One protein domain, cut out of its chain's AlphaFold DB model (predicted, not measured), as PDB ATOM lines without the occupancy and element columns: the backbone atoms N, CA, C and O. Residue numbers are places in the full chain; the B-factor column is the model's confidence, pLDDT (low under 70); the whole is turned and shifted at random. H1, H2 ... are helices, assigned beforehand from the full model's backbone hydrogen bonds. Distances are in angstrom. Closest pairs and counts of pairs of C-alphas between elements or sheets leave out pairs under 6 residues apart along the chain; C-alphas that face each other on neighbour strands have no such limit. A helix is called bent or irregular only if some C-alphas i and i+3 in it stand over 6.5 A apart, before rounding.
ATOM      1  N   SER A 331       9.200 -21.637   1.310       79.62
ATOM      2  CA  SER A 331      10.334 -22.482   1.656       79.62
ATOM      3  C   SER A 331      10.862 -23.149   0.386       79.62
ATOM      4  O   SER A 331      10.109 -23.405  -0.557       79.62
ATOM      5  N   ARG A 332      12.149 -23.493   0.369       86.31
ATOM      6  CA  ARG A 332      12.763 -24.206  -0.761       86.31
ATOM      7  C   ARG A 332      11.980 -25.461  -1.157       86.31
ATOM      8  O   ARG A 332      11.727 -25.682  -2.335       86.31
ATOM      9  N   GLN A 333      11.491 -26.213  -0.169       84.62
ATOM     10  CA  GLN A 333      10.644 -27.389  -0.389       84.62
ATOM     11  C   GLN A 333       9.299 -27.039  -1.033       84.62
ATOM     12  O   GLN A 333       8.831 -27.767  -1.905       84.62
ATOM     13  N   ALA A 334       8.674 -25.929  -0.631       78.75
ATOM     14  CA  ALA A 334       7.428 -25.472  -1.237       78.75
ATOM     15  C   ALA A 334       7.646 -24.999  -2.684       78.75
ATOM     16  O   ALA A 334       6.828 -25.308  -3.547       78.75
ATOM     17  N   MET A 335       8.770 -24.331  -2.965       90.62
ATOM     18  CA  MET A 335       9.162 -23.941  -4.321       90.62
ATOM     19  C   MET A 335       9.403 -25.169  -5.210       90.62
ATOM     20  O   MET A 335       8.866 -25.260  -6.309       90.62
ATOM     21  N   GLU A 336      10.136 -26.169  -4.719       94.31
ATOM     22  CA  GLU A 336      10.319 -27.434  -5.436       94.31
ATOM     23  C   GLU A 336       8.988 -28.158  -5.674       94.31
ATOM     24  O   GLU A 336       8.741 -28.658  -6.770       94.31
ATOM     25  N   ALA A 337       8.110 -28.211  -4.667       87.88
ATOM     26  CA  ALA A 337       6.795 -28.836  -4.787       87.88
ATOM     27  C   ALA A 337       5.905 -28.118  -5.813       87.88
ATOM     28  O   ALA A 337       5.195 -28.785  -6.569       87.88
ATOM     29  N   LEU A 338       5.978 -26.784  -5.865       90.38
ATOM     30  CA  LEU A 338       5.311 -25.963  -6.869       90.38
ATOM     31  C   LEU A 338       5.822 -26.298  -8.276       90.38
ATOM     32  O   LEU A 338       5.028 -26.618  -9.159       90.38
ATOM     33  N   LEU A 339       7.143 -26.280  -8.477       95.94
ATOM     34  CA  LEU A 339       7.759 -26.522  -9.786       95.94
ATOM     35  C   LEU A 339       7.565 -27.963 -10.289       95.94
ATOM     36  O   LEU A 339       7.579 -28.203 -11.491       95.94
ATOM     37  N   ARG A 340       7.323 -28.931  -9.396       97.25
ATOM     38  CA  ARG A 340       6.973 -30.316  -9.770       97.25
ATOM     39  C   ARG A 340       5.564 -30.462 -10.352       97.25
ATOM     40  O   ARG A 340       5.242 -31.530 -10.868       97.25
ATOM     41  N   ARG A 341       4.704 -29.443 -10.243       94.06
ATOM     42  CA  ARG A 341       3.293 -29.490 -10.655       94.06
ATOM     43  C   ARG A 341       3.028 -28.456 -11.755       94.06
ATOM     44  O   ARG A 341       2.711 -27.313 -11.428       94.06
ATOM     45  N   PRO A 342       3.100 -28.842 -13.044       96.62
ATOM     46  CA  PRO A 342       3.006 -27.916 -14.176       96.62
ATOM     47  C   PRO A 342       1.799 -26.971 -14.143       96.62
ATOM     48  O   PRO A 342       1.944 -25.784 -14.411       96.62
ATOM     49  N   GLU A 343       0.622 -27.471 -13.761       91.00
ATOM     50  CA  GLU A 343      -0.606 -26.666 -13.673       91.00
ATOM     51  C   GLU A 343      -0.524 -25.588 -12.582       91.00
ATOM     52  O   GLU A 343      -0.924 -24.446 -12.799       91.00
ATOM     53  N   GLN A 344       0.049 -25.922 -11.419       83.19
ATOM     54  CA  GLN A 344       0.242 -24.959 -10.330       83.19
ATOM     55  C   GLN A 344       1.348 -23.960 -10.679       83.19
ATOM     56  O   GLN A 344       1.188 -22.765 -10.445       83.19
ATOM     57  N   ALA A 345       2.439 -24.433 -11.285       93.06
ATOM     58  CA  ALA A 345       3.527 -23.586 -11.760       93.06
ATOM     59  C   ALA A 345       3.037 -22.559 -12.796       93.06
ATOM     60  O   ALA A 345       3.380 -21.386 -12.685       93.06
ATOM     61  N   ALA A 346       2.180 -22.958 -13.744       91.50
ATOM     62  CA  ALA A 346       1.606 -22.053 -14.740       91.50
ATOM     63  C   ALA A 346       0.823 -20.886 -14.107       91.50
ATOM     64  O   ALA A 346       0.919 -19.752 -14.574       91.50
ATOM     65  N   ALA A 347       0.088 -21.143 -13.021       81.44
ATOM     66  CA  ALA A 347      -0.646 -20.105 -12.301       81.44
ATOM     67  C   ALA A 347       0.273 -19.226 -11.430       81.44
ATOM     68  O   ALA A 347       0.160 -18.004 -11.440       81.44
ATOM     69  N   GLN A 348       1.188 -19.841 -10.676       84.50
ATOM     70  CA  GLN A 348       1.937 -19.159  -9.614       84.50
ATOM     71  C   GLN A 348       3.214 -18.472 -10.110       84.50
ATOM     72  O   GLN A 348       3.573 -17.425  -9.587       84.50
ATOM     73  N   LEU A 349       3.893 -18.996 -11.139       93.19
ATOM     74  CA  LEU A 349       5.127 -18.384 -11.661       93.19
ATOM     75  C   LEU A 349       4.890 -17.042 -12.361       93.19
ATOM     76  O   LEU A 349       5.850 -16.340 -12.657       93.19
ATOM     77  N   ARG A 350       3.632 -16.666 -12.616       87.88
ATOM     78  CA  ARG A 350       3.258 -15.332 -13.107       87.88
ATOM     79  C   ARG A 350       3.226 -14.287 -11.991       87.88
ATOM     80  O   ARG A 350       3.337 -13.104 -12.286       87.88
ATOM     81  N   GLN A 351       3.098 -14.723 -10.737       81.25
ATOM     82  CA  GLN A 351       3.036 -13.837  -9.582       81.25
ATOM     83  C   GLN A 351       4.437 -13.324  -9.250       81.25
ATOM     84  O   GLN A 351       5.346 -14.107  -8.956       81.25
ATOM     85  N   ARG A 352       4.607 -12.000  -9.224       81.56
ATOM     86  CA  ARG A 352       5.905 -11.363  -8.938       81.56
ATOM     87  C   ARG A 352       6.503 -11.782  -7.599       81.56
ATOM     88  O   ARG A 352       7.710 -11.964  -7.506       81.56
ATOM     89  N   ALA A 353       5.672 -11.989  -6.576       74.88
ATOM     90  CA  ALA A 353       6.134 -12.441  -5.263       74.88
ATOM     91  C   ALA A 353       6.831 -13.812  -5.332       74.88
ATOM     92  O   ALA A 353       7.887 -14.003  -4.729       74.88
ATOM     93  N   VAL A 354       6.285 -14.745  -6.119       84.88
ATOM     94  CA  VAL A 354       6.865 -16.081  -6.320       84.88
ATOM     95  C   VAL A 354       8.155 -15.990  -7.133       84.88
ATOM     96  O   VAL A 354       9.139 -16.639  -6.782       84.88
ATOM     97  N   GLN A 355       8.178 -15.158  -8.181       92.12
ATOM     98  CA  GLN A 355       9.377 -14.907  -8.988       92.12
ATOM     99  C   GLN A 355      10.508 -14.346  -8.119       92.12
ATOM    100  O   GLN A 355      11.593 -14.924  -8.064       92.12
ATOM    101  N   ALA A 356      10.237 -13.272  -7.371       85.00
ATOM    102  CA  ALA A 356      11.199 -12.639  -6.478       85.00
ATOM    103  C   ALA A 356      11.726 -13.621  -5.421       85.00
ATOM    104  O   ALA A 356      12.937 -13.704  -5.212       85.00
ATOM    105  N   ALA A 357      10.844 -14.418  -4.806       84.44
ATOM    106  CA  ALA A 357      11.237 -15.445  -3.844       84.44
ATOM    107  C   ALA A 357      12.122 -16.530  -4.478       84.44
ATOM    108  O   ALA A 357      13.132 -16.920  -3.890       84.44
ATOM    109  N   LEU A 358      11.779 -16.994  -5.686       93.75
ATOM    110  CA  LEU A 358      12.567 -17.976  -6.430       93.75
ATOM    111  C   LEU A 358      13.970 -17.445  -6.731       93.75
ATOM    112  O   LEU A 358      14.950 -18.127  -6.430       93.75
ATOM    113  N   PHE A 359      14.084 -16.232  -7.279       94.38
ATOM    114  CA  PHE A 359      15.380 -15.642  -7.615       94.38
ATOM    115  C   PHE A 359      16.217 -15.343  -6.374       94.38
ATOM    116  O   PHE A 359      17.389 -15.714  -6.341       94.38
ATOM    117  N   ALA A 360      15.623 -14.762  -5.329       89.31
ATOM    118  CA  ALA A 360      16.320 -14.499  -4.074       89.31
ATOM    119  C   ALA A 360      16.860 -15.794  -3.447       89.31
ATOM    120  O   ALA A 360      18.024 -15.852  -3.050       89.31
ATOM    121  N   ALA A 361      16.046 -16.854  -3.407       89.69
ATOM    122  CA  ALA A 361      16.462 -18.144  -2.869       89.69
ATOM    123  C   ALA A 361      17.553 -18.811  -3.724       89.69
ATOM    124  O   ALA A 361      18.469 -19.412  -3.162       89.69
ATOM    125  N   CYS A 362      17.482 -18.686  -5.057       94.62
ATOM    126  CA  CYS A 362      18.516 -19.208  -5.946       94.62
ATOM    127  C   CYS A 362      19.838 -18.471  -5.735       94.62
ATOM    128  O   CYS A 362      20.827 -19.128  -5.451       94.62
ATOM    129  N   ILE A 363      19.844 -17.131  -5.769       92.94
ATOM    130  CA  ILE A 363      21.051 -16.300  -5.587       92.94
ATOM    131  C   ILE A 363      21.745 -16.591  -4.244       92.94
ATOM    132  O   ILE A 363      22.970 -16.572  -4.156       92.94
ATOM    133  N   GLN A 364      20.979 -16.902  -3.195       91.88
ATOM    134  CA  GLN A 364      21.528 -17.228  -1.875       91.88
ATOM    135  C   GLN A 364      22.118 -18.644  -1.769       91.88
ATOM    136  O   GLN A 364      22.908 -18.894  -0.858       91.88
ATOM    137  N   ASP A 365      21.742 -19.584  -2.642       94.56
ATOM    138  CA  ASP A 365      22.188 -20.978  -2.556       94.56
ATOM    139  C   ASP A 365      22.361 -21.628  -3.927       94.56
ATOM    140  O   ASP A 365      21.453 -22.227  -4.514       94.56
ATOM    141  N   ARG A 366      23.606 -21.560  -4.396       95.69
ATOM    142  CA  ARG A 366      24.033 -22.142  -5.662       95.69
ATOM    143  C   ARG A 366      23.858 -23.655  -5.716       95.69
ATOM    144  O   ARG A 366      23.468 -24.183  -6.752       95.69
ATOM    145  N   THR A 367      24.144 -24.364  -4.626       96.75
ATOM    146  CA  THR A 367      24.042 -25.827  -4.603       96.75
ATOM    147  C   THR A 367      22.591 -26.261  -4.755       96.75
ATOM    148  O   THR A 367      22.300 -27.183  -5.520       96.75
ATOM    149  N   TRP A 368      21.668 -25.578  -4.081       95.94
ATOM    150  CA  TRP A 368      20.237 -25.812  -4.233       95.94
ATOM    151  C   TRP A 368      19.748 -25.484  -5.648       95.94
ATOM    152  O   TRP A 368      19.046 -26.291  -6.260       95.94
ATOM    153  N   GLN A 369      20.174 -24.348  -6.204       96.56
ATOM    154  CA  GLN A 369      19.850 -23.974  -7.577       96.56
ATOM    155  C   GLN A 369      20.280 -25.058  -8.583       96.56
ATOM    156  O   GLN A 369      19.478 -25.486  -9.419       96.56
ATOM    157  N   GLU A 370      21.529 -25.517  -8.489       96.50
ATOM    158  CA  GLU A 370      22.104 -26.495  -9.414       96.50
ATOM    159  C   GLU A 370      21.478 -27.886  -9.276       96.50
ATOM    160  O   GLU A 370      21.174 -28.528 -10.284       96.50
ATOM    161  N   SER A 371      21.256 -28.344  -8.043       96.94
ATOM    162  CA  SER A 371      20.787 -29.709  -7.772       96.94
ATOM    163  C   SER A 371      19.268 -29.881  -7.840       96.94
ATOM    164  O   SER A 371      18.807 -30.960  -8.214       96.94
ATOM    165  N   ALA A 372      18.487 -28.850  -7.503       96.88
ATOM    166  CA  ALA A 372      17.031 -28.946  -7.400       96.88
ATOM    167  C   ALA A 372      16.301 -28.106  -8.456       96.88
ATOM    168  O   ALA A 372      15.440 -28.625  -9.167       96.88
ATOM    169  N   ILE A 373      16.644 -26.822  -8.598       97.38
ATOM    170  CA  ILE A 373      15.855 -25.888  -9.416       97.38
ATOM    171  C   ILE A 373      16.106 -26.057 -10.915       97.38
ATOM    172  O   ILE A 373      15.142 -26.168 -11.672       97.38
ATOM    173  N   HIS A 374      17.362 -26.132 -11.370       97.25
ATOM    174  CA  HIS A 374      17.659 -26.298 -12.801       97.25
ATOM    175  C   HIS A 374      16.973 -27.520 -13.436       97.25
ATOM    176  O   HIS A 374      16.362 -27.354 -14.495       97.25
ATOM    177  N   PRO A 375      17.004 -28.726 -12.828       98.31
ATOM    178  CA  PRO A 375      16.287 -29.880 -13.368       98.31
ATOM    179  C   PRO A 375      14.778 -29.650 -13.494       98.31
ATOM    180  O   PRO A 375      14.193 -29.988 -14.522       98.31
ATOM    181  N   LEU A 376      14.155 -29.038 -12.480       98.19
ATOM    182  CA  LEU A 376      12.715 -28.778 -12.469       98.19
ATOM    183  C   LEU A 376      12.312 -27.736 -13.520       98.19
ATOM    184  O   LEU A 376      11.333 -27.943 -14.232       98.19
ATOM    185  N   LEU A 377      13.077 -26.650 -13.674       97.94
ATOM    186  CA  LEU A 377      12.802 -25.634 -14.696       97.94
ATOM    187  C   LEU A 377      12.942 -26.194 -16.115       97.94
ATOM    188  O   LEU A 377      12.069 -25.948 -16.943       97.94
ATOM    189  N   ARG A 378      13.967 -27.015 -16.380       97.25
ATOM    190  CA  ARG A 378      14.116 -27.694 -17.681       97.25
ATOM    191  C   ARG A 378      12.960 -28.652 -17.954       97.25
ATOM    192  O   ARG A 378      12.445 -28.685 -19.067       97.25
ATOM    193  N   GLN A 379      12.518 -29.398 -16.940       97.69
ATOM    194  CA  GLN A 379      11.344 -30.260 -17.062       97.69
ATOM    195  C   GLN A 379      10.085 -29.447 -17.402       97.69
ATOM    196  O   GLN A 379       9.328 -29.837 -18.289       97.69
ATOM    197  N   LEU A 380       9.865 -28.310 -16.737       97.69
ATOM    198  CA  LEU A 380       8.744 -27.420 -17.045       97.69
ATOM    199  C   LEU A 380       8.852 -26.818 -18.450       97.69
ATOM    200  O   LEU A 380       7.836 -26.737 -19.137       97.69
ATOM    201  N   ALA A 381      10.051 -26.438 -18.897       96.88
ATOM    202  CA  ALA A 381      10.278 -25.932 -20.248       96.88
ATOM    203  C   ALA A 381       9.910 -26.986 -21.306       96.88
ATOM    204  O   ALA A 381       9.199 -26.670 -22.257       96.88
ATOM    205  N   GLU A 382      10.264 -28.258 -21.102       96.50
ATOM    206  CA  GLU A 382       9.828 -29.351 -21.982       96.50
ATOM    207  C   GLU A 382       8.303 -29.529 -21.978       96.50
ATOM    208  O   GLU A 382       7.685 -29.607 -23.039       96.50
ATOM    209  N   VAL A 383       7.667 -29.515 -20.802       97.62
ATOM    210  CA  VAL A 383       6.199 -29.608 -20.690       97.62
ATOM    211  C   VAL A 383       5.499 -28.416 -21.354       97.62
ATOM    212  O   VAL A 383       4.429 -28.574 -21.945       97.62
ATOM    213  N   SER A 384       6.098 -27.226 -21.308       97.19
ATOM    214  CA  SER A 384       5.520 -26.012 -21.889       97.19
ATOM    215  C   SER A 384       5.367 -26.065 -23.410       97.19
ATOM    216  O   SER A 384       4.471 -25.412 -23.942       97.19
ATOM    217  N   LYS A 385       6.128 -26.925 -24.107       96.00
ATOM    218  CA  LYS A 385       5.959 -27.173 -25.553       96.00
ATOM    219  C   LYS A 385       4.549 -27.664 -25.899       96.00
ATOM    220  O   LYS A 385       4.099 -27.505 -27.032       96.00
ATOM    221  N   HIS A 386       3.841 -28.235 -24.923       97.50
ATOM    222  CA  HIS A 386       2.477 -28.741 -25.065       97.50
ATOM    223  C   HIS A 386       1.458 -28.037 -24.153       97.50
ATOM    224  O   HIS A 386       0.279 -28.383 -24.180       97.50
ATOM    225  N   ASN A 387       1.876 -27.050 -23.353       97.38
ATOM    226  CA  ASN A 387       1.007 -26.316 -22.433       97.38
ATOM    227  C   ASN A 387       1.219 -24.801 -22.586       97.38
ATOM    228  O   ASN A 387       2.197 -24.243 -22.088       97.38
ATOM    229  N   GLN A 388       0.267 -24.134 -23.248       97.12
ATOM    230  CA  GLN A 388       0.367 -22.712 -23.584       97.12
ATOM    231  C   GLN A 388       0.379 -21.794 -22.351       97.12
ATOM    232  O   GLN A 388       1.099 -20.796 -22.348       97.12
ATOM    233  N   GLU A 389      -0.388 -22.111 -21.305       94.38
ATOM    234  CA  GLU A 389      -0.404 -21.304 -20.077       94.38
ATOM    235  C   GLU A 389       0.935 -21.393 -19.341       94.38
ATOM    236  O   GLU A 389       1.479 -20.371 -18.920       94.38
ATOM    237  N   LEU A 390       1.527 -22.591 -19.272       97.12
ATOM    238  CA  LEU A 390       2.867 -22.761 -18.713       97.12
ATOM    239  C   LEU A 390       3.930 -22.048 -19.557       97.12
ATOM    240  O   LEU A 390       4.799 -21.391 -18.992       97.12
ATOM    241  N   ALA A 391       3.847 -22.123 -20.889       96.25
ATOM    242  CA  ALA A 391       4.770 -21.416 -21.780       96.25
ATOM    243  C   ALA A 391       4.739 -19.900 -21.541       96.25
ATOM    244  O   ALA A 391       5.789 -19.271 -21.414       96.25
ATOM    245  N   ARG A 392       3.540 -19.317 -21.395       95.12
ATOM    246  CA  ARG A 392       3.376 -17.899 -21.035       95.12
ATOM    247  C   ARG A 392       3.991 -17.590 -19.672       95.12
ATOM    248  O   ARG A 392       4.692 -16.592 -19.545       95.12
ATOM    249  N   ALA A 393       3.762 -18.434 -18.667       95.38
ATOM    250  CA  ALA A 393       4.316 -18.236 -17.329       95.38
ATOM    251  C   ALA A 393       5.854 -18.287 -17.311       95.38
ATOM    252  O   ALA A 393       6.487 -17.421 -16.710       95.38
ATOM    253  N   LEU A 394       6.458 -19.253 -18.011       97.19
ATOM    254  CA  LEU A 394       7.914 -19.359 -18.137       97.19
ATOM    255  C   LEU A 394       8.512 -18.199 -18.939       97.19
ATOM    256  O   LEU A 394       9.588 -17.727 -18.584       97.19
ATOM    257  N   ALA A 395       7.815 -17.697 -19.963       95.81
ATOM    258  CA  ALA A 395       8.250 -16.515 -20.706       95.81
ATOM    259  C   ALA A 395       8.285 -15.261 -19.814       95.81
ATOM    260  O   ALA A 395       9.270 -14.526 -19.837       95.81
ATOM    261  N   VAL A 396       7.259 -15.049 -18.979       94.50
ATOM    262  CA  VAL A 396       7.241 -13.947 -17.996       94.50
ATOM    263  C   VAL A 396       8.378 -14.110 -16.981       94.50
ATOM    264  O   VAL A 396       9.106 -13.157 -16.720       94.50
ATOM    265  N   LEU A 397       8.583 -15.319 -16.450       96.94
ATOM    266  CA  LEU A 397       9.674 -15.596 -15.512       96.94
ATOM    267  C   LEU A 397      11.060 -15.377 -16.151       96.94
ATOM    268  O   LEU A 397      11.972 -14.884 -15.492       96.94
ATOM    269  N   ALA A 398      11.225 -15.707 -17.433       97.19
ATOM    270  CA  ALA A 398      12.462 -15.478 -18.173       97.19
ATOM    271  C   ALA A 398      12.724 -13.980 -18.415       97.19
ATOM    272  O   ALA A 398      13.857 -13.529 -18.261       97.19
ATOM    273  N   GLN A 399      11.690 -13.188 -18.715       95.25
ATOM    274  CA  GLN A 399      11.804 -11.725 -18.790       95.25
ATOM    275  C   GLN A 399      12.211 -11.115 -17.442       95.25
ATOM    276  O   GLN A 399      13.080 -10.244 -17.400       95.25
ATOM    277  N   GLU A 400      11.648 -11.610 -16.338       94.56
ATOM    278  CA  GLU A 400      12.038 -11.171 -14.995       94.56
ATOM    279  C   GLU A 400      13.496 -11.547 -14.679       94.56
ATOM    280  O   GLU A 400      14.257 -10.723 -14.177       94.56
ATOM    281  N   ALA A 401      13.946 -12.748 -15.066       97.00
ATOM    282  CA  ALA A 401      15.356 -13.129 -14.956       97.00
ATOM    283  C   ALA A 401      16.275 -12.173 -15.741       97.00
ATOM    284  O   ALA A 401      17.313 -11.762 -15.228       97.00
ATOM    285  N   MET A 402      15.898 -11.762 -16.958       96.25
ATOM    286  CA  MET A 402      16.664 -10.755 -17.707       96.25
ATOM    287  C   MET A 402      16.749  -9.431 -16.939       96.25
ATOM    288  O   MET A 402      17.830  -8.851 -16.826       96.25
ATOM    289  N   HIS A 403      15.627  -8.970 -16.378       93.81
ATOM    290  CA  HIS A 403      15.581  -7.741 -15.590       93.81
ATOM    291  C   HIS A 403      16.512  -7.809 -14.372       93.81
ATOM    292  O   HIS A 403      17.337  -6.914 -14.178       93.81
ATOM    293  N   ILE A 404      16.445  -8.897 -13.601       93.50
ATOM    294  CA  ILE A 404      17.277  -9.104 -12.410       93.50
ATOM    295  C   ILE A 404      18.758  -9.231 -12.786       93.50
ATOM    296  O   ILE A 404      19.606  -8.668 -12.095       93.50
ATOM    297  N   ALA A 405      19.097  -9.897 -13.894       96.25
ATOM    298  CA  ALA A 405      20.474  -9.942 -14.382       96.25
ATOM    299  C   ALA A 405      21.001  -8.527 -14.678       96.25
ATOM    300  O   ALA A 405      22.088  -8.160 -14.231       96.25
ATOM    301  N   PHE A 406      20.221  -7.680 -15.355       95.31
ATOM    302  CA  PHE A 406      20.632  -6.297 -15.603       95.31
ATOM    303  C   PHE A 406      20.719  -5.458 -14.325       95.31
ATOM    304  O   PHE A 406      21.642  -4.653 -14.202       95.31
ATOM    305  N   GLN A 407      19.825  -5.658 -13.354       91.75
ATOM    306  CA  GLN A 407      19.940  -5.015 -12.044       91.75
ATOM    307  C   GLN A 407      21.230  -5.429 -11.324       91.75
ATOM    308  O   GLN A 407      21.968  -4.556 -10.870       91.75
ATOM    309  N   ALA A 408      21.546  -6.729 -11.283       94.44
ATOM    310  CA  ALA A 408      22.779  -7.248 -10.690       94.44
ATOM    311  C   ALA A 408      24.021  -6.617 -11.338       94.44
ATOM    312  O   ALA A 408      24.940  -6.183 -10.644       94.44
ATOM    313  N   ALA A 409      24.012  -6.460 -12.665       95.25
ATOM    314  CA  ALA A 409      25.081  -5.773 -13.380       95.25
ATOM    315  C   ALA A 409      25.206  -4.285 -13.011       95.25
ATOM    316  O   ALA A 409      26.318  -3.777 -12.866       95.25
ATOM    317  N   GLN A 410      24.087  -3.579 -12.813       92.69
ATOM    318  CA  GLN A 410      24.090  -2.166 -12.412       92.69
ATOM    319  C   GLN A 410      24.671  -1.938 -11.012       92.69
ATOM    320  O   GLN A 410      25.289  -0.897 -10.784       92.69
ATOM    321  N   ILE A 411      24.489  -2.890 -10.094       94.31
ATOM    322  CA  ILE A 411      25.068  -2.857  -8.740       94.31
ATOM    323  C   ILE A 411      26.422  -3.585  -8.646       94.31
ATOM    324  O   ILE A 411      26.938  -3.792  -7.552       94.31
ATOM    325  N   GLU A 412      27.003  -3.961  -9.790       95.69
ATOM    326  CA  GLU A 412      28.266  -4.693  -9.926       95.69
ATOM    327  C   GLU A 412      28.342  -6.050  -9.193       95.69
ATOM    328  O   GLU A 412      29.425  -6.497  -8.803       95.69
ATOM    329  N   GLU A 413      27.220  -6.751  -9.044       96.06
ATOM    330  CA  GLU A 413      27.139  -8.027  -8.332       96.06
ATOM    331  C   GLU A 413      27.315  -9.212  -9.306       96.06
ATOM    332  O   GLU A 413      26.409  -9.637 -10.023       96.06
ATOM    333  N   CYS A 414      28.550  -9.718  -9.386       96.38
ATOM    334  CA  CYS A 414      28.952 -10.725 -10.372       96.38
ATOM    335  C   CYS A 414      28.301 -12.101 -10.156       96.38
ATOM    336  O   CYS A 414      28.023 -12.796 -11.136       96.38
ATOM    337  N   ASN A 415      28.104 -12.536  -8.906       95.69
ATOM    338  CA  ASN A 415      27.628 -13.892  -8.641       95.69
ATOM    339  C   ASN A 415      26.142 -14.007  -8.967       95.69
ATOM    340  O   ASN A 415      25.770 -14.915  -9.704       95.69
ATOM    341  N   GLY A 416      25.311 -13.069  -8.523       95.31
ATOM    342  CA  GLY A 416      23.893 -13.037  -8.872       95.31
ATOM    343  C   GLY A 416      23.669 -12.863 -10.365       95.31
ATOM    344  O   GLY A 416      22.802 -13.550 -10.898       95.31
ATOM    345  N   PHE A 417      24.498 -12.090 -11.085       97.62
ATOM    346  CA  PHE A 417      24.424 -12.062 -12.554       97.62
ATOM    347  C   PHE A 417      24.587 -13.466 -13.154       97.62
ATOM    348  O   PHE A 417      23.754 -13.909 -13.943       97.62
ATOM    349  N   LEU A 418      25.645 -14.191 -12.771       97.44
ATOM    350  CA  LEU A 418      25.917 -15.539 -13.285       97.44
ATOM    351  C   LEU A 418      24.834 -16.546 -12.876       97.44
ATOM    352  O   LEU A 418      24.430 -17.389 -13.680       97.44
ATOM    353  N   MET A 419      24.343 -16.450 -11.641       97.06
ATOM    354  CA  MET A 419      23.291 -17.323 -11.126       97.06
ATOM    355  C   MET A 419      21.983 -17.104 -11.881       97.06
ATOM    356  O   MET A 419      21.393 -18.070 -12.363       97.06
ATOM    357  N   VAL A 420      21.582 -15.854 -12.097       97.06
ATOM    358  CA  VAL A 420      20.370 -15.522 -12.853       97.06
ATOM    359  C   VAL A 420      20.519 -15.866 -14.337       97.06
ATOM    360  O   VAL A 420      19.593 -16.422 -14.924       97.06
ATOM    361  N   LEU A 421      21.695 -15.655 -14.934       97.75
ATOM    362  CA  LEU A 421      21.974 -16.062 -16.316       97.75
ATOM    363  C   LEU A 421      21.825 -17.580 -16.505       97.75
ATOM    364  O   LEU A 421      21.235 -18.038 -17.483       97.75
ATOM    365  N   SER A 422      22.312 -18.380 -15.553       97.31
ATOM    366  CA  SER A 422      22.139 -19.836 -15.608       97.31
ATOM    367  C   SER A 422      20.678 -20.272 -15.410       97.31
ATOM    368  O   SER A 422      20.247 -21.264 -16.010       97.31
ATOM    369  N   LEU A 423      19.888 -19.537 -14.608       96.88
ATOM    370  CA  LEU A 423      18.438 -19.757 -14.500       96.88
ATOM    371  C   LEU A 423      17.755 -19.464 -15.827       96.88
ATOM    372  O   LEU A 423      16.974 -20.292 -16.290       96.88
ATOM    373  N   LEU A 424      18.104 -18.347 -16.467       97.44
ATOM    374  CA  LEU A 424      17.576 -17.974 -17.773       97.44
ATOM    375  C   LEU A 424      17.827 -19.073 -18.816       97.44
ATOM    376  O   LEU A 424      16.893 -19.487 -19.494       97.44
ATOM    377  N   ALA A 425      19.037 -19.644 -18.846       97.12
ATOM    378  CA  ALA A 425      19.391 -20.787 -19.700       97.12
ATOM    379  C   ALA A 425      18.630 -22.084 -19.391       97.12
ATOM    380  O   ALA A 425      18.623 -23.002 -20.206       97.12
ATOM    381  N   SER A 426      17.988 -22.182 -18.226       96.88
ATOM    382  CA  SER A 426      17.113 -23.310 -17.881       96.88
ATOM    383  C   SER A 426      15.637 -23.040 -18.169       96.88
ATOM    384  O   SER A 426      14.872 -23.994 -18.275       96.88
ATOM    385  N   LEU A 427      15.245 -21.768 -18.277       96.25
ATOM    386  CA  LEU A 427      13.889 -21.330 -18.618       96.25
ATOM    387  C   LEU A 427      13.673 -21.261 -20.129       96.25
ATOM    388  O   LEU A 427      12.605 -21.618 -20.617       96.25
ATOM    389  N   SER A 428      14.686 -20.796 -20.859       95.88
ATOM    390  CA  SER A 428      14.691 -20.695 -22.313       95.88
ATOM    391  C   SER A 428      15.975 -21.311 -22.844       95.88
ATOM    392  O   SER A 428      17.072 -20.818 -22.564       95.88
ATOM    393  N   THR A 429      15.840 -22.395 -23.608       94.31
ATOM    394  CA  THR A 429      16.978 -23.044 -24.260       94.31
ATOM    395  C   THR A 429      17.703 -22.020 -25.141       94.31
ATOM    396  O   THR A 429      17.053 -21.345 -25.943       94.31
ATOM    397  N   PRO A 430      19.027 -21.847 -24.988       94.38
ATOM    398  CA  PRO A 430      19.810 -20.996 -25.872       94.38
ATOM    399  C   PRO A 430      19.897 -21.667 -27.245       94.38
ATOM    400  O   PRO A 430      20.645 -22.618 -27.441       94.38
ATOM    401  N   GLU A 431      19.078 -21.199 -28.178       95.25
ATOM    402  CA  GLU A 431      18.994 -21.711 -29.545       95.25
ATOM    403  C   GLU A 431      18.846 -20.550 -30.538       95.25
ATOM    404  O   GLU A 431      18.377 -19.475 -30.142       95.25
ATOM    405  N   PRO A 432      19.181 -20.740 -31.827       94.44
ATOM    406  CA  PRO A 432      19.185 -19.639 -32.791       94.44
ATOM    407  C   PRO A 432      17.827 -18.995 -33.046       94.44
ATOM    408  O   PRO A 432      17.747 -17.830 -33.426       94.44
ATOM    409  N   THR A 433      16.749 -19.733 -32.795       94.44
ATOM    410  CA  THR A 433      15.366 -19.271 -32.940       94.44
ATOM    411  C   THR A 433      14.835 -18.512 -31.723       94.44
ATOM    412  O   THR A 433      13.717 -18.003 -31.775       94.44
ATOM    413  N   SER A 434      15.591 -18.423 -30.624       94.81
ATOM    414  CA  SER A 434      15.099 -17.804 -29.390       94.81
ATOM    415  C   SER A 434      15.160 -16.275 -29.445       94.81
ATOM    416  O   SER A 434      16.197 -15.657 -29.193       94.81
ATOM    417  N   GLU A 435      14.011 -15.646 -29.706       95.62
ATOM    418  CA  GLU A 435      13.839 -14.185 -29.678       95.62
ATOM    419  C   GLU A 435      14.243 -13.573 -28.328       95.62
ATOM    420  O   GLU A 435      14.806 -12.476 -28.277       95.62
ATOM    421  N   LEU A 436      14.011 -14.299 -27.228       95.06
ATOM    422  CA  LEU A 436      14.380 -13.852 -25.889       95.06
ATOM    423  C   LEU A 436      15.891 -13.646 -25.770       95.06
ATOM    424  O   LEU A 436      16.336 -12.616 -25.262       95.06
ATOM    425  N   TRP A 437      16.682 -14.605 -26.256       96.44
ATOM    426  CA  TRP A 437      18.134 -14.508 -26.202       96.44
ATOM    427  C   TRP A 437      18.647 -13.399 -27.116       96.44
ATOM    428  O   TRP A 437      19.428 -12.567 -26.666       96.44
ATOM    429  N   HIS A 438      18.139 -13.291 -28.344       95.31
ATOM    430  CA  HIS A 438      18.482 -12.170 -29.230       95.31
ATOM    431  C   HIS A 438      18.165 -10.807 -28.600       95.31
ATOM    432  O   HIS A 438      18.983  -9.888 -28.662       95.31
ATOM    433  N   THR A 439      17.027 -10.690 -27.913       95.56
ATOM    434  CA  THR A 439      16.643  -9.484 -27.160       95.56
ATOM    435  C   THR A 439      17.585  -9.222 -25.982       95.56
ATOM    436  O   THR A 439      17.973  -8.081 -25.732       95.56
ATOM    437  N   PHE A 440      17.992 -10.268 -25.259       95.94
ATOM    438  CA  PHE A 440      18.951 -10.150 -24.163       95.94
ATOM    439  C   PHE A 440      20.306  -9.633 -24.654       95.94
ATOM    440  O   PHE A 440      20.807  -8.656 -24.100       95.94
ATOM    441  N   TYR A 441      20.868 -10.218 -25.718       95.94
ATOM    442  CA  TYR A 441      22.158  -9.793 -26.269       95.94
ATOM    443  C   TYR A 441      22.109  -8.400 -26.894       95.94
ATOM    444  O   TYR A 441      23.042  -7.625 -26.695       95.94
ATOM    445  N   SER A 442      21.025  -8.042 -27.590       93.88
ATOM    446  CA  SER A 442      20.864  -6.694 -28.153       93.88
ATOM    447  C   SER A 442      20.691  -5.609 -27.086       93.88
ATOM    448  O   SER A 442      20.956  -4.441 -27.360       93.88
ATOM    449  N   SER A 443      20.314  -5.997 -25.864       93.06
ATOM    450  CA  SER A 443      20.199  -5.109 -24.701       93.06
ATOM    451  C   SER A 443      21.490  -5.002 -23.876       93.06
ATOM    452  O   SER A 443      21.547  -4.185 -22.957       93.06
ATOM    453  N   LEU A 444      22.523  -5.810 -24.163       91.88
ATOM    454  CA  LEU A 444      23.814  -5.732 -23.464       91.88
ATOM    455  C   LEU A 444      24.588  -4.428 -23.737       91.88
ATOM    456  O   LEU A 444      25.161  -3.910 -22.776       91.88
ATOM    457  N   PRO A 445      24.638  -3.890 -24.976       88.81
ATOM    458  CA  PRO A 445      25.367  -2.659 -25.260       88.81
ATOM    459  C   PRO A 445      24.806  -1.461 -24.482       88.81
ATOM    460  O   PRO A 445      23.628  -1.120 -24.591       88.81
ATOM    461  N   GLY A 446      25.664  -0.780 -23.721       82.88
ATOM    462  CA  GLY A 446      25.310   0.429 -22.980       82.88
ATOM    463  C   GLY A 446      26.333   0.778 -21.900       82.88
ATOM    464  O   GLY A 446      26.805  -0.092 -21.175       82.88
ATOM    465  N   GLN A 447      26.616   2.074 -21.711       70.19
ATOM    466  CA  GLN A 447      27.782   2.573 -20.956       70.19
ATOM    467  C   GLN A 447      28.005   1.932 -19.566       70.19
ATOM    468  O   GLN A 447      29.147   1.780 -19.136       70.19
ATOM    469  N   ARG A 448      26.940   1.563 -18.836       83.50
ATOM    470  CA  ARG A 448      27.058   0.889 -17.526       83.50
ATOM    471  C   ARG A 448      27.299  -0.622 -17.642       83.50
ATOM    472  O   ARG A 448      28.150  -1.140 -16.924       83.50
ATOM    473  N   LEU A 449      26.576  -1.308 -18.528       89.38
ATOM    474  CA  LEU A 449      26.712  -2.753 -18.744       89.38
ATOM    475  C   LEU A 449      28.045  -3.090 -19.416       89.38
ATOM    476  O   LEU A 449      28.706  -4.038 -18.997       89.38
ATOM    477  N   ASP A 450      28.491  -2.264 -20.363       90.25
ATOM    478  CA  ASP A 450      29.771  -2.428 -21.055       90.25
ATOM    479  C   ASP A 450      30.929  -2.464 -20.054       90.25
ATOM    480  O   ASP A 450      31.745  -3.386 -20.066       90.25
ATOM    481  N   ASN A 451      30.959  -1.507 -19.121       92.12
ATOM    482  CA  ASN A 451      31.981  -1.443 -18.077       92.12
ATOM    483  C   ASN A 451      31.950  -2.676 -17.169       92.12
ATOM    484  O   ASN A 451      33.004  -3.222 -16.844       92.12
ATOM    485  N   PHE A 452      30.758  -3.132 -16.779       95.00
ATOM    486  CA  PHE A 452      30.580  -4.316 -15.944       95.00
ATOM    487  C   PHE A 452      31.074  -5.592 -16.646       95.00
ATOM    488  O   PHE A 452      31.927  -6.305 -16.115       95.00
ATOM    489  N   ILE A 453      30.615  -5.847 -17.873       94.88
ATOM    490  CA  ILE A 453      30.998  -7.022 -18.670       94.88
ATOM    491  C   ILE A 453      32.498  -7.003 -18.985       94.88
ATOM    492  O   ILE A 453      33.166  -8.037 -18.949       94.88
ATOM    493  N   TYR A 454      33.049  -5.825 -19.276       92.56
ATOM    494  CA  TYR A 454      34.469  -5.649 -19.554       92.56
ATOM    495  C   TYR A 454      35.346  -5.867 -18.312       92.56
ATOM    496  O   TYR A 454      36.441  -6.431 -18.408       92.56
ATOM    497  N   LYS A 455      34.860  -5.459 -17.133       94.69
ATOM    498  CA  LYS A 455      35.531  -5.644 -15.840       94.69
ATOM    499  C   LYS A 455      35.568  -7.113 -15.409       94.69
ATOM    500  O   LYS A 455      36.602  -7.562 -14.911       94.69
ATOM    501  N   TYR A 456      34.486  -7.867 -15.613       96.12
ATOM    502  CA  TYR A 456      34.342  -9.236 -15.104       96.12
ATOM    503  C   TYR A 456      34.434 -10.298 -16.212       96.12
ATOM    504  O   TYR A 456      33.446 -10.673 -16.841       96.12
ATOM    505  N   TRP A 457      35.636 -10.858 -16.406       95.50
ATOM    506  CA  TRP A 457      35.888 -11.893 -17.422       95.50
ATOM    507  C   TRP A 457      34.983 -13.128 -17.294       95.50
ATOM    508  O   TRP A 457      34.551 -13.662 -18.309       95.50
ATOM    509  N   SER A 458      34.661 -13.567 -16.073       96.56
ATOM    510  CA  SER A 458      33.769 -14.711 -15.827       96.56
ATOM    511  C   SER A 458      32.388 -14.530 -16.463       96.56
ATOM    512  O   SER A 458      31.827 -15.479 -17.004       96.56
ATOM    513  N   ILE A 459      31.865 -13.305 -16.442       97.06
ATOM    514  CA  ILE A 459      30.572 -12.950 -17.031       97.06
ATOM    515  C   ILE A 459      30.650 -13.020 -18.543       97.06
ATOM    516  O   ILE A 459      29.862 -13.713 -19.181       97.06
ATOM    517  N   ARG A 460      31.654 -12.358 -19.119       96.25
ATOM    518  CA  ARG A 460      31.903 -12.396 -20.558       96.25
ATOM    519  C   ARG A 460      32.117 -13.822 -21.064       96.25
ATOM    520  O   ARG A 460      31.580 -14.179 -22.103       96.25
ATOM    521  N   GLN A 461      32.855 -14.642 -20.322       96.69
ATOM    522  CA  GLN A 461      33.067 -16.047 -20.642       96.69
ATOM    523  C   GLN A 461      31.741 -16.814 -20.706       96.69
ATOM    524  O   GLN A 461      31.496 -17.507 -21.692       96.69
ATOM    525  N   ALA A 462      30.881 -16.667 -19.694       97.38
ATOM    526  CA  ALA A 462      29.570 -17.313 -19.668       97.38
ATOM    527  C   ALA A 462      28.679 -16.844 -20.832       97.38
ATOM    528  O   ALA A 462      28.057 -17.663 -21.505       97.38
ATOM    529  N   LEU A 463      28.677 -15.539 -21.126       97.56
ATOM    530  CA  LEU A 463      27.949 -14.973 -22.263       97.56
ATOM    531  C   LEU A 463      28.477 -15.497 -23.604       97.56
ATOM    532  O   LEU A 463      27.687 -15.834 -24.476       97.56
ATOM    533  N   LEU A 464      29.789 -15.620 -23.791       97.38
ATOM    534  CA  LEU A 464      30.350 -16.165 -25.031       97.38
ATOM    535  C   LEU A 464      30.033 -17.660 -25.201       97.38
ATOM    536  O   LEU A 464      29.748 -18.096 -26.311       97.38
ATOM    537  N   GLN A 465      30.026 -18.441 -24.117       96.75
ATOM    538  CA  GLN A 465      29.648 -19.863 -24.146       96.75
ATOM    539  C   GLN A 465      28.159 -20.090 -24.441       96.75
ATOM    540  O   GLN A 465      27.791 -21.095 -25.046       96.75
ATOM    541  N   LEU A 466      27.286 -19.182 -24.006       96.75
ATOM    542  CA  LEU A 466      25.879 -19.214 -24.403       96.75
ATOM    543  C   LEU A 466      25.715 -18.768 -25.856       96.75
ATOM    544  O   LEU A 466      24.963 -19.390 -26.604       96.75
ATOM    545  N   ALA A 467      26.479 -17.760 -26.282       96.88
ATOM    546  CA  ALA A 467      26.406 -17.226 -27.633       96.88
ATOM    547  C   ALA A 467      26.691 -18.296 -28.696       96.88
ATOM    548  O   ALA A 467      26.024 -18.290 -29.721       96.88
ATOM    549  N   THR A 468      27.584 -19.265 -28.441       96.62
ATOM    550  CA  THR A 468      27.852 -20.369 -29.391       96.62
ATOM    551  C   THR A 468      26.643 -21.252 -29.689       96.62
ATOM    552  O   THR A 468      26.686 -22.033 -30.633       96.62
ATOM    553  N   GLN A 469      25.599 -21.196 -28.859       96.44
ATOM    554  CA  GLN A 469      24.366 -21.963 -29.045       96.44
ATOM    555  C   GLN A 469      23.266 -21.127 -29.719       96.44
ATOM    556  O   GLN A 469      22.334 -21.686 -30.286       96.44
ATOM    557  N   ILE A 470      23.383 -19.796 -29.673       95.75
ATOM    558  CA  ILE A 470      22.374 -18.848 -30.160       95.75
ATOM    559  C   ILE A 470      22.765 -18.300 -31.532       95.75
ATOM    560  O   ILE A 470      21.944 -18.240 -32.435       95.75
ATOM    561  N   PHE A 471      24.020 -17.902 -31.709       95.88
ATOM    562  CA  PHE A 471      24.456 -17.211 -32.914       95.88
ATOM    563  C   PHE A 471      25.142 -18.164 -33.884       95.88
ATOM    564  O   PHE A 471      25.938 -19.026 -33.501       95.88
ATOM    565  N   THR A 472      24.856 -17.965 -35.162       93.44
ATOM    566  CA  THR A 472      25.594 -18.579 -36.264       93.44
ATOM    567  C   THR A 472      26.967 -17.921 -36.423       93.44
ATOM    568  O   THR A 472      27.233 -16.832 -35.912       93.44
ATOM    569  N   THR A 473      27.871 -18.567 -37.162       89.19
ATOM    570  CA  THR A 473      29.214 -18.021 -37.424       89.19
ATOM    571  C   THR A 473      29.174 -16.639 -38.085       89.19
ATOM    572  O   THR A 473      30.034 -15.810 -37.791       89.19
ATOM    573  N   GLU A 474      28.167 -16.371 -38.922       88.69
ATOM    574  CA  GLU A 474      28.009 -15.116 -39.673       88.69
ATOM    575  C   GLU A 474      27.572 -13.930 -38.794       88.69
ATOM    576  O   GLU A 474      27.866 -12.781 -39.111       88.69
ATOM    577  N   GLU A 475      26.948 -14.189 -37.643       88.88
ATOM    578  CA  GLU A 475      26.439 -13.157 -36.724       88.88
ATOM    579  C   GLU A 475      27.499 -12.657 -35.724       88.88
ATOM    580  O   GLU A 475      27.190 -11.935 -34.774       88.88
ATOM    581  N   GLY A 476      28.774 -13.011 -35.929       85.19
ATOM    582  CA  GLY A 476      29.875 -12.670 -35.018       85.19
ATOM    583  C   GLY A 476      30.046 -11.169 -34.753       85.19
ATOM    584  O   GLY A 476      30.465 -10.783 -33.663       85.19
ATOM    585  N   GLU A 477      29.668 -10.311 -35.703       88.44
ATOM    586  CA  GLU A 477      29.729  -8.849 -35.546       88.44
ATOM    587  C   GLU A 477      28.792  -8.330 -34.445       88.44
ATOM    588  O   GLU A 477      29.143  -7.404 -33.713       88.44
ATOM    589  N   SER A 478      27.630  -8.957 -34.236       89.38
ATOM    590  CA  SER A 478      26.713  -8.583 -33.148       89.38
ATOM    591  C   SER A 478      27.294  -8.884 -31.761       89.38
ATOM    592  O   SER A 478      26.887  -8.279 -30.770       89.38
ATOM    593  N   LEU A 479      28.286  -9.777 -31.684       94.75
ATOM    594  CA  LEU A 479      28.983 -10.154 -30.452       94.75
ATOM    595  C   LEU A 479      30.243  -9.328 -30.191       94.75
ATOM    596  O   LEU A 479      30.910  -9.538 -29.175       94.75
ATOM    597  N   ARG A 480      30.571  -8.372 -31.065       92.94
ATOM    598  CA  ARG A 480      31.791  -7.567 -30.978       92.94
ATOM    599  C   ARG A 480      32.047  -6.951 -29.584       92.94
ATOM    600  O   ARG A 480      33.159  -7.114 -29.081       92.94
ATOM    601  N   PRO A 481      31.052  -6.391 -28.859       92.38
ATOM    602  CA  PRO A 481      31.266  -5.890 -27.491       92.38
ATOM    603  C   PRO A 481      31.773  -6.951 -26.492       92.38
ATOM    604  O   PRO A 481      32.513  -6.642 -25.552       92.38
ATOM    605  N   LEU A 482      31.396  -8.218 -26.692       95.69
ATOM    606  CA  LEU A 482      31.846  -9.350 -25.877       95.69
ATOM    607  C   LEU A 482      33.208  -9.889 -26.325       95.69
ATOM    608  O   LEU A 482      33.942 -10.432 -25.501       95.69
ATOM    609  N   LEU A 483      33.550  -9.732 -27.604       96.19
ATOM    610  CA  LEU A 483      34.817 -10.177 -28.192       96.19
ATOM    611  C   LEU A 483      35.974  -9.193 -27.951       96.19
ATOM    612  O   LEU A 483      37.132  -9.563 -28.130       96.19
ATOM    613  N   SER A 484      35.684  -7.986 -27.460       94.19
ATOM    614  CA  SER A 484      36.692  -6.968 -27.154       94.19
ATOM    615  C   SER A 484      37.526  -7.302 -25.911       94.19
ATOM    616  O   SER A 484      37.181  -6.937 -24.779       94.19
ATOM    617  N   ILE A 485      38.617  -8.047 -26.098       95.56
ATOM    618  CA  ILE A 485      39.456  -8.610 -25.026       95.56
ATOM    619  C   ILE A 485      40.760  -7.841 -24.760       95.56
ATOM    620  O   ILE A 485      41.232  -7.045 -25.563       95.56
TER     621      ILE A 485
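Overview. This is residues 331 to 485 of the 562 residues of an uncharacterized protein of Ktedonosporobacter rubrisoli (UniProt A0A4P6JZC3). Four helices, H1, H4, H6 and H9, stand side by side in a row and run nearly the same way, while the long H5 packs on this row along H6, running against it. H2 packs on H5 near its first residues and H8 crosses it near its last, H3 covers one side of H4, H5 and H6, H7 runs alongside H5, and H10 stands at the far end beyond H9. H4, H5 and H6 form an up-and-down bundle, three helices each running against the one before. The printed part has 155 residues with ten named helices, H1 to H10 in order, and no named strand; its class is all helix. It is compact, with a radius of gyration of the C-alphas of 15.5 A, and spans 44 by 31 by 24 A.

Arrangement. Start at H1, residues 332 to 339, which touches residues 372 to 380 of H4, residues 366 to 384, at a shallow tilt of 13 degrees, the same way; the closest C-alphas, of Leu 339 and Leu 376, are 6.1 A apart. Next, H2, residues 342 to 348, touches residues 389 to 394 of H5, residues 388 to 410, at a steep tilt of 53 degrees, with the C-alphas of Ala 346 and Leu 390 closest at 4.2 A. H3, residues 352 to 364, touches H6, residues 414 to 427, with its residues 359 to 363, closest at the C-alphas of Ile 363 and Gly 416, 5.4 A. H4 and H5 form a hairpin, closest at the C-alphas of Ser 384 and Ala 391, 4.7 A. H5, the hub, touches five helices; with H6 it forms a hairpin at a shallow tilt of 15 degrees, closest at the C-alphas of Ala 405 and Phe 417, 4.8 A. H7, residues 435 to 442, touches no helix and is close to but not clearly touching H5, the C-alphas of Met 402 and Phe 440 being 6.9 A apart. H8, residues 447 to 455, is about perpendicular to H5 at 80 degrees and touches its residues 406 to 410, closest at the C-alphas of Ala 409 and Phe 452, 6.2 A. Residues 459 to 462 of H9, residues 457 to 470, touch residues 414 to 418 of H6, closest at the C-alphas of Leu 418 and Ile 459, 6.5 A. H9 and H10, residues 473 to 483, form a hairpin that only just touches, with 3 pairs of C-alphas within 8 A, the closest those of Arg 460 and Leu 482, 6.1 A. In H1, H2, H3, H5, H6 and H7 every O i to N i+4 pair is within hydrogen-bond range; H4 has 12 of 15, H8 4 of 5, H9 9 of 10, and H10 1 of 7, beside 5 of 8 O i to N i+3 pairs.

Along the chain. Find C-alpha 332 at (12.763, -24.206, -0.761), where H1 begins. H3 runs 18.1 A and H4 24.9 A; H4 has a kink of 39 degrees near residue 373 and is only just irregular, C-alphas 371 and 374 being 6.8 A apart. Find C-alpha 388 at (0.367, -22.712, -23.584); from there H5 runs 33.3 A to C-alpha 410. H6 runs 20.2 A and H9 19.8 A. H10 is irregular, with C-alphas 478 and 481 7.7 A apart, and ends at C-alpha 483, (34.817, -10.177, -28.192).

Size, cuts and confidence. The two C-alphas farthest apart, of Ser 331 and Glu 474, are 45.5 A apart. The printed part has no cut. No link is long: H6 to H7 is short, and the other eight are tight. The mean pLDDT of the printed part is 93.5, and no printed residue is under 70.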